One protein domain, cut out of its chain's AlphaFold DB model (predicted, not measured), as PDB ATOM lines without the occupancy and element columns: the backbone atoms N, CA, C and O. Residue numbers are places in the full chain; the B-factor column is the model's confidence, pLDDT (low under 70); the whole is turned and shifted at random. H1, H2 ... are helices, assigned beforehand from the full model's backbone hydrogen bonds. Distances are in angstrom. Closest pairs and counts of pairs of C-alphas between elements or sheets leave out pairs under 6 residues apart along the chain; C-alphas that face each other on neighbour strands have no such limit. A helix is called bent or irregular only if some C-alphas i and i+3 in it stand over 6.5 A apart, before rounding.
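This is residues 75 to 125 of the 125 residues of the protein "Dethiobiotin synthetase" of Gellertiella hungarica (UniProt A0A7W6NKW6). Two helices, H2 and H1, make an open, flat V: the longer helix, H2, forms one leg, with a bend toward its far end, and H1 forms the other, joined to it at the corner by residues 93 to 97. The space between the legs is empty, and no helix touches another. The printed part has 51 residues with two named helices, H1 then H2 along the chain, and no named strand; the class is all helix. It is extended, with a radius of gyration of the C-alphas of 16.2 A, and its C-alphas span 46 by 33 by 8 A.

H2 covers residues 98 to 123 and by its hydrogen bonds was assigned as one helix, but it is bent: C-alphas 113 and 116 are 7.0 A apart. Its arm H2a, residues 98 to 113, begins with C-alpha 98 at (6.843, -34.277, -12.681) and is 22.8 A long from first to last C-alpha. Its arm H2b, residues 116 to 123, measures 11.0 A and ends with C-alpha 123 at (22.106, -0.835, -21.194). H1, residues 75 to 92, is 25.8 A long, from C-alpha 75 at (34.551, -23.981, -0.958).

The lines of H2a and H2b stand at a steep tilt of 47 degrees. H1 is apart from H2a and also from H2b. Residues 75 to 86, 89 to 94 and 97 to 125 stand free. In H1, H2a and H2b every O i to N i+4 pair is within hydrogen-bond range.

The two C-alphas farthest apart, those of Ala 93 and Asn 125, are 47.7 A apart. The outline is flat. The printed part has no cut, and the link from H1 to H2 is tight. The mean pLDDT of the printed part is 85.7; residue 125, the chain's last, is under 70.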
ATOM      1  N   SER A  75      35.724 -23.944  -1.841       82.50
ATOM      2  CA  SER A  75      34.551 -23.981  -0.958       82.50
ATOM      3  C   SER A  75      33.241 -23.949  -1.752       82.50
ATOM      4  O   SER A  75      32.336 -24.751  -1.502       82.50
ATOM      5  N   GLU A  76      33.160 -23.075  -2.752       85.44
ATOM      6  CA  GLU A  76      32.015 -22.952  -3.653       85.44
ATOM      7  C   GLU A  76      31.869 -24.188  -4.543       85.44
ATOM      8  O   GLU A  76      30.756 -24.693  -4.714       85.44
ATOM      9  N   ALA A  77      32.980 -24.741  -5.036       86.12
ATOM     10  CA  ALA A  77      32.977 -25.991  -5.794       86.12
ATOM     11  C   ALA A  77      32.414 -27.158  -4.961       86.12
ATOM     12  O   ALA A  77      31.537 -27.896  -5.418       86.12
ATOM     13  N   THR A  78      32.856 -27.277  -3.705       90.19
ATOM     14  CA  THR A  78      32.380 -28.306  -2.766       90.19
ATOM     15  C   THR A  78      30.888 -28.144  -2.467       90.19
ATOM     16  O   THR A  78      30.126 -29.116  -2.486       90.19
ATOM     17  N   ARG A  79      30.442 -26.901  -2.245       91.44
ATOM     18  CA  ARG A  79      29.029 -26.567  -2.019       91.44
ATOM     19  C   ARG A  79      28.163 -26.954  -3.219       91.44
ATOM     20  O   ARG A  79      27.079 -27.514  -3.040       91.44
ATOM     21  N   LEU A  80      28.638 -26.684  -4.435       88.75
ATOM     22  CA  LEU A  80      27.924 -27.020  -5.664       88.75
ATOM     23  C   LEU A  80      27.856 -28.539  -5.879       88.75
ATOM     24  O   LEU A  80      26.795 -29.066  -6.214       88.75
ATOM     25  N   GLN A  81      28.945 -29.261  -5.609       90.06
ATOM     26  CA  GLN A  81      28.967 -30.723  -5.663       90.06
ATOM     27  C   GLN A  81      27.946 -31.345  -4.699       90.06
ATOM     28  O   GLN A  81      27.208 -32.255  -5.088       90.06
ATOM     29  N   ALA A  82      27.854 -30.836  -3.467       92.44
ATOM     30  CA  ALA A  82      26.874 -31.303  -2.488       92.44
ATOM     31  C   ALA A  82      25.429 -31.088  -2.975       92.44
ATOM     32  O   ALA A  82      24.596 -31.989  -2.864       92.44
ATOM     33  N   GLN A  83      25.141 -29.934  -3.585       87.88
ATOM     34  CA  GLN A  83      23.827 -29.651  -4.171       87.88
ATOM     35  C   GLN A  83      23.491 -30.579  -5.337       87.88
ATOM     36  O   GLN A  83      22.382 -31.106  -5.397       87.88
ATOM     37  N   MET A  84      24.438 -30.813  -6.248       89.25
ATOM     38  CA  MET A  84      24.238 -31.723  -7.381       89.25
ATOM     39  C   MET A  84      24.006 -33.166  -6.916       89.25
ATOM     40  O   MET A  84      23.151 -33.865  -7.467       89.25
ATOM     41  N   SER A  85      24.717 -33.607  -5.874       89.25
ATOM     42  CA  SER A  85      24.513 -34.924  -5.262       89.25
ATOM     43  C   SER A  85      23.129 -35.042  -4.622       89.25
ATOM     44  O   SER A  85      22.411 -36.002  -4.904       89.25
ATOM     45  N   ALA A  86      22.710 -34.037  -3.845       86.69
ATOM     46  CA  ALA A  86      21.381 -33.995  -3.238       86.69
ATOM     47  C   ALA A  86      20.264 -34.004  -4.293       86.69
ATOM     48  O   ALA A  86      19.299 -34.755  -4.162       86.69
ATOM     49  N   LEU A  87      20.429 -33.238  -5.375       85.06
ATOM     50  CA  LEU A  87      19.485 -33.204  -6.490       85.06
ATOM     51  C   LEU A  87      19.417 -34.547  -7.233       85.06
ATOM     52  O   LEU A  87      18.348 -34.998  -7.637       85.06
ATOM     53  N   THR A  88      20.555 -35.210  -7.424       84.88
ATOM     54  CA  THR A  88      20.592 -36.534  -8.062       84.88
ATOM     55  C   THR A  88      19.914 -37.574  -7.172       84.88
ATOM     56  O   THR A  88      19.121 -38.378  -7.658       84.88
ATOM     57  N   ALA A  89      20.158 -37.519  -5.861       85.19
ATOM     58  CA  ALA A  89      19.498 -38.382  -4.890       85.19
ATOM     59  C   ALA A  89      17.979 -38.155  -4.861       85.19
ATOM     60  O   ALA A  89      17.232 -39.130  -4.884       85.19
ATOM     61  N   SER A  90      17.509 -36.903  -4.893       83.50
ATOM     62  CA  SER A  90      16.074 -36.592  -4.936       83.50
ATOM     63  C   SER A  90      15.416 -37.059  -6.238       83.50
ATOM     64  O   SER A  90      14.307 -37.596  -6.218       83.50
ATOM     65  N   ARG A  91      16.103 -36.925  -7.383       81.12
ATOM     66  CA  ARG A  91      15.611 -37.471  -8.661       81.12
ATOM     67  C   ARG A  91      15.522 -38.994  -8.631       81.12
ATOM     68  O   ARG A  91      14.494 -39.535  -9.022       81.12
ATOM     69  N   ASN A  92      16.551 -39.675  -8.131       79.62
ATOM     70  CA  ASN A  92      16.568 -41.139  -8.028       79.62
ATOM     71  C   ASN A  92      15.528 -41.664  -7.030       79.62
ATOM     72  O   ASN A  92      14.942 -42.720  -7.249       79.62
ATOM     73  N   ALA A  93      15.276 -40.917  -5.955       82.50
ATOM     74  CA  ALA A  93      14.240 -41.222  -4.975       82.50
ATOM     75  C   ALA A  93      12.814 -40.921  -5.483       82.50
ATOM     76  O   ALA A  93      11.851 -41.198  -4.772       82.50
ATOM     77  N   GLY A  94      12.664 -40.338  -6.680       76.25
ATOM     78  CA  GLY A  94      11.365 -39.973  -7.252       76.25
ATOM     79  C   GLY A  94      10.663 -38.827  -6.518       76.25
ATOM     80  O   GLY A  94       9.468 -38.625  -6.712       76.25
ATOM     81  N   THR A  95      11.379 -38.077  -5.672       72.19
ATOM     82  CA  THR A  95      10.807 -36.967  -4.894       72.19
ATOM     83  C   THR A  95      10.718 -35.669  -5.691       72.19
ATOM     84  O   THR A  95       9.992 -34.766  -5.292       72.19
ATOM     85  N   VAL A  96      11.405 -35.578  -6.836       71.75
ATOM     86  CA  VAL A  96      11.173 -34.510  -7.817       71.75
ATOM     87  C   VAL A  96       9.911 -34.862  -8.591       71.75
ATOM     88  O   VAL A  96       9.930 -35.733  -9.463       71.75
ATOM     89  N   THR A  97       8.805 -34.212  -8.251       72.62
ATOM     90  CA  THR A  97       7.529 -34.494  -8.905       72.62
ATOM     91  C   THR A  97       7.547 -33.962 -10.342       72.62
ATOM     92  O   THR A  97       8.065 -32.879 -10.622       72.62
ATOM     93  N   GLU A  98       6.951 -34.706 -11.277       77.81
ATOM     94  CA  GLU A  98       6.843 -34.277 -12.681       77.81
ATOM     95  C   GLU A  98       6.150 -32.907 -12.794       77.81
ATOM     96  O   GLU A  98       6.539 -32.056 -13.589       77.81
ATOM     97  N   ALA A  99       5.168 -32.641 -11.930       80.00
ATOM     98  CA  ALA A  99       4.457 -31.368 -11.893       80.00
ATOM     99  C   ALA A  99       5.369 -30.175 -11.549       80.00
ATOM    100  O   ALA A  99       5.224 -29.100 -12.134       80.00
ATOM    101  N   GLU A 100       6.308 -30.334 -10.615       83.12
ATOM    102  CA  GLU A 100       7.264 -29.281 -10.254       83.12
ATOM    103  C   GLU A 100       8.302 -29.060 -11.352       83.12
ATOM    104  O   GLU A 100       8.606 -27.912 -11.679       83.12
ATOM    105  N   TYR A 101       8.780 -30.139 -11.981       82.94
ATOM    106  CA  TYR A 101       9.670 -30.034 -13.136       82.94
ATOM    107  C   TYR A 101       9.030 -29.211 -14.260       82.94
ATOM    108  O   TYR A 101       9.647 -28.278 -14.781       82.94
ATOM    109  N   GLN A 102       7.766 -29.493 -14.583       86.38
ATOM    110  CA  GLN A 102       7.034 -28.750 -15.610       86.38
ATOM    111  C   GLN A 102       6.840 -27.273 -15.236       86.38
ATOM    112  O   GLN A 102       6.965 -26.402 -16.102       86.38
ATOM    113  N   LYS A 103       6.602 -26.960 -13.953       87.88
ATOM    114  CA  LYS A 103       6.534 -25.567 -13.470       87.88
ATOM    115  C   LYS A 103       7.860 -24.834 -13.662       87.88
ATOM    116  O   LYS A 103       7.867 -23.744 -14.235       87.88
ATOM    117  N   GLN A 104       8.971 -25.441 -13.250       88.94
ATOM    118  CA  GLN A 104      10.299 -24.842 -13.400       88.94
ATOM    119  C   GLN A 104      10.664 -24.656 -14.879       88.94
ATOM    120  O   GLN A 104      11.239 -23.643 -15.272       88.94
ATOM    121  N   LEU A 105      10.283 -25.610 -15.731       92.38
ATOM    122  CA  LEU A 105      10.520 -25.532 -17.167       92.38
ATOM    123  C   LEU A 105       9.727 -24.390 -17.823       92.38
ATOM    124  O   LEU A 105      10.252 -23.698 -18.698       92.38
ATOM    125  N   ALA A 106       8.477 -24.171 -17.409       93.44
ATOM    126  CA  ALA A 106       7.678 -23.042 -17.878       93.44
ATOM    127  C   ALA A 106       8.293 -21.697 -17.460       93.44
ATOM    128  O   ALA A 106       8.375 -20.774 -18.273       93.44
ATOM    129  N   GLU A 107       8.779 -21.605 -16.222       93.31
ATOM    130  CA  GLU A 107       9.483 -20.427 -15.713       93.31
ATOM    131  C   GLU A 107      10.763 -20.139 -16.511       93.31
ATOM    132  O   GLU A 107      10.959 -19.015 -16.973       93.31
ATOM    133  N   LEU A 108      11.592 -21.158 -16.765       94.69
ATOM    134  CA  LEU A 108      12.821 -21.017 -17.553       94.69
ATOM    135  C   LEU A 108      12.543 -20.562 -18.990       94.69
ATOM    136  O   LEU A 108      13.266 -19.717 -19.517       94.69
ATOM    137  N   ARG A 109      11.479 -21.074 -19.621       93.94
ATOM    138  CA  ARG A 109      11.058 -20.614 -20.955       93.94
ATOM    139  C   ARG A 109      10.632 -19.152 -20.944       93.94
ATOM    140  O   ARG A 109      10.987 -18.412 -21.860       93.94
ATOM    141  N   LYS A 110       9.897 -18.729 -19.913       94.06
ATOM    142  CA  LYS A 110       9.502 -17.328 -19.743       94.06
ATOM    143  C   LYS A 110      10.731 -16.435 -19.568       94.06
ATOM    144  O   LYS A 110      10.838 -15.429 -20.260       94.06
ATOM    145  N   LEU A 111      11.665 -16.827 -18.701       93.69
ATOM    146  CA  LEU A 111      12.905 -16.087 -18.476       93.69
ATOM    147  C   LEU A 111      13.725 -15.966 -19.764       93.69
ATOM    148  O   LEU A 111      14.168 -14.876 -20.100       93.69
ATOM    149  N   ALA A 112      13.880 -17.052 -20.526       90.38
ATOM    150  CA  ALA A 112      14.606 -17.025 -21.795       90.38
ATOM    151  C   ALA A 112      14.002 -16.038 -22.811       90.38
ATOM    152  O   ALA A 112      14.743 -15.416 -23.569       90.38
ATOM    153  N   ALA A 113      12.676 -15.870 -22.809       91.19
ATOM    154  CA  ALA A 113      11.992 -14.942 -23.703       91.19
ATOM    155  C   ALA A 113      12.190 -13.465 -23.316       91.19
ATOM    156  O   ALA A 113      12.304 -12.627 -24.206       91.19
ATOM    157  N   THR A 114      12.233 -13.130 -22.020       89.75
ATOM    158  CA  THR A 114      12.307 -11.726 -21.562       89.75
ATOM    159  C   THR A 114      13.725 -11.258 -21.257       89.75
ATOM    160  O   THR A 114      14.037 -10.077 -21.386       89.75
ATOM    161  N   HIS A 115      14.624 -12.170 -20.888       91.06
ATOM    162  CA  HIS A 115      15.933 -11.805 -20.356       91.06
ATOM    163  C   HIS A 115      16.779 -10.985 -21.341       91.06
ATOM    164  O   HIS A 115      17.452 -10.041 -20.935       91.06
ATOM    165  N   GLY A 116      16.730 -11.300 -22.641       87.38
ATOM    166  CA  GLY A 116      17.465 -10.538 -23.656       87.38
ATOM    167  C   GLY A 116      17.008  -9.080 -23.747       87.38
ATOM    168  O   GLY A 116      17.832  -8.165 -23.718       87.38
ATOM    169  N   THR A 117      15.694  -8.856 -23.789       87.75
ATOM    170  CA  THR A 117      15.113  -7.510 -23.863       87.75
ATOM    171  C   THR A 117      15.305  -6.733 -22.562       87.75
ATOM    172  O   THR A 117      15.625  -5.546 -22.603       87.75
ATOM    173  N   ASP A 118      15.189  -7.403 -21.412       87.56
ATOM    174  CA  ASP A 118      15.385  -6.788 -20.095       87.56
ATOM    175  C   ASP A 118      16.832  -6.305 -19.916       87.56
ATOM    176  O   ASP A 118      17.073  -5.217 -19.388       87.56
ATOM    177  N   MET A 119      17.812  -7.084 -20.387       88.62
ATOM    178  CA  MET A 119      19.219  -6.675 -20.348       88.62
ATOM    179  C   MET A 119      19.513  -5.539 -21.326       88.62
ATOM    180  O   MET A 119      20.249  -4.617 -20.978       88.62
ATOM    181  N   GLN A 120      18.894  -5.539 -22.507       84.00
ATOM    182  CA  GLN A 120      19.027  -4.433 -23.454       84.00
ATOM    183  C   GLN A 120      18.460  -3.118 -22.891       84.00
ATOM    184  O   GLN A 120      19.095  -2.073 -23.022       84.00
ATOM    185  N   ALA A 121      17.315  -3.163 -22.203       88.88
ATOM    186  CA  ALA A 121      16.722  -1.989 -21.556       88.88
ATOM    187  C   ALA A 121      17.605  -1.407 -20.434       88.88
ATOM    188  O   ALA A 121      17.633  -0.191 -20.237       88.88
ATOM    189  N   LYS A 122      18.358  -2.256 -19.721       85.19
ATOM    190  CA  LYS A 122      19.324  -1.824 -18.697       85.19
ATOM    191  C   LYS A 122      20.575  -1.156 -19.270       85.19
ATOM    192  O   LYS A 122      21.189  -0.379 -18.557       85.19
ATOM    193  N   ILE A 123      20.957  -1.461 -20.511       83.38
ATOM    194  CA  ILE A 123      22.106  -0.835 -21.194       83.38
ATOM    195  C   ILE A 123      21.725   0.531 -21.787       83.38
ATOM    196  O   ILE A 123      22.578   1.394 -21.950       83.38
ATOM    197  N   ALA A 124      20.451   0.717 -22.141       80.88
ATOM    198  CA  ALA A 124      19.953   1.948 -22.753       80.88
ATOM    199  C   ALA A 124      19.694   3.100 -21.754       80.88
ATOM    200  O   ALA A 124      19.349   4.195 -22.199       80.88
ATOM    201  N   ASN A 125      19.833   2.858 -20.444       58.84
ATOM    202  CA  ASN A 125      19.803   3.870 -19.375       58.84
ATOM    203  C   ASN A 125      21.221   4.173 -18.886       58.84
ATOM    204  O   ASN A 125      21.446   5.326 -18.462       58.84
TER     205      ASN A 125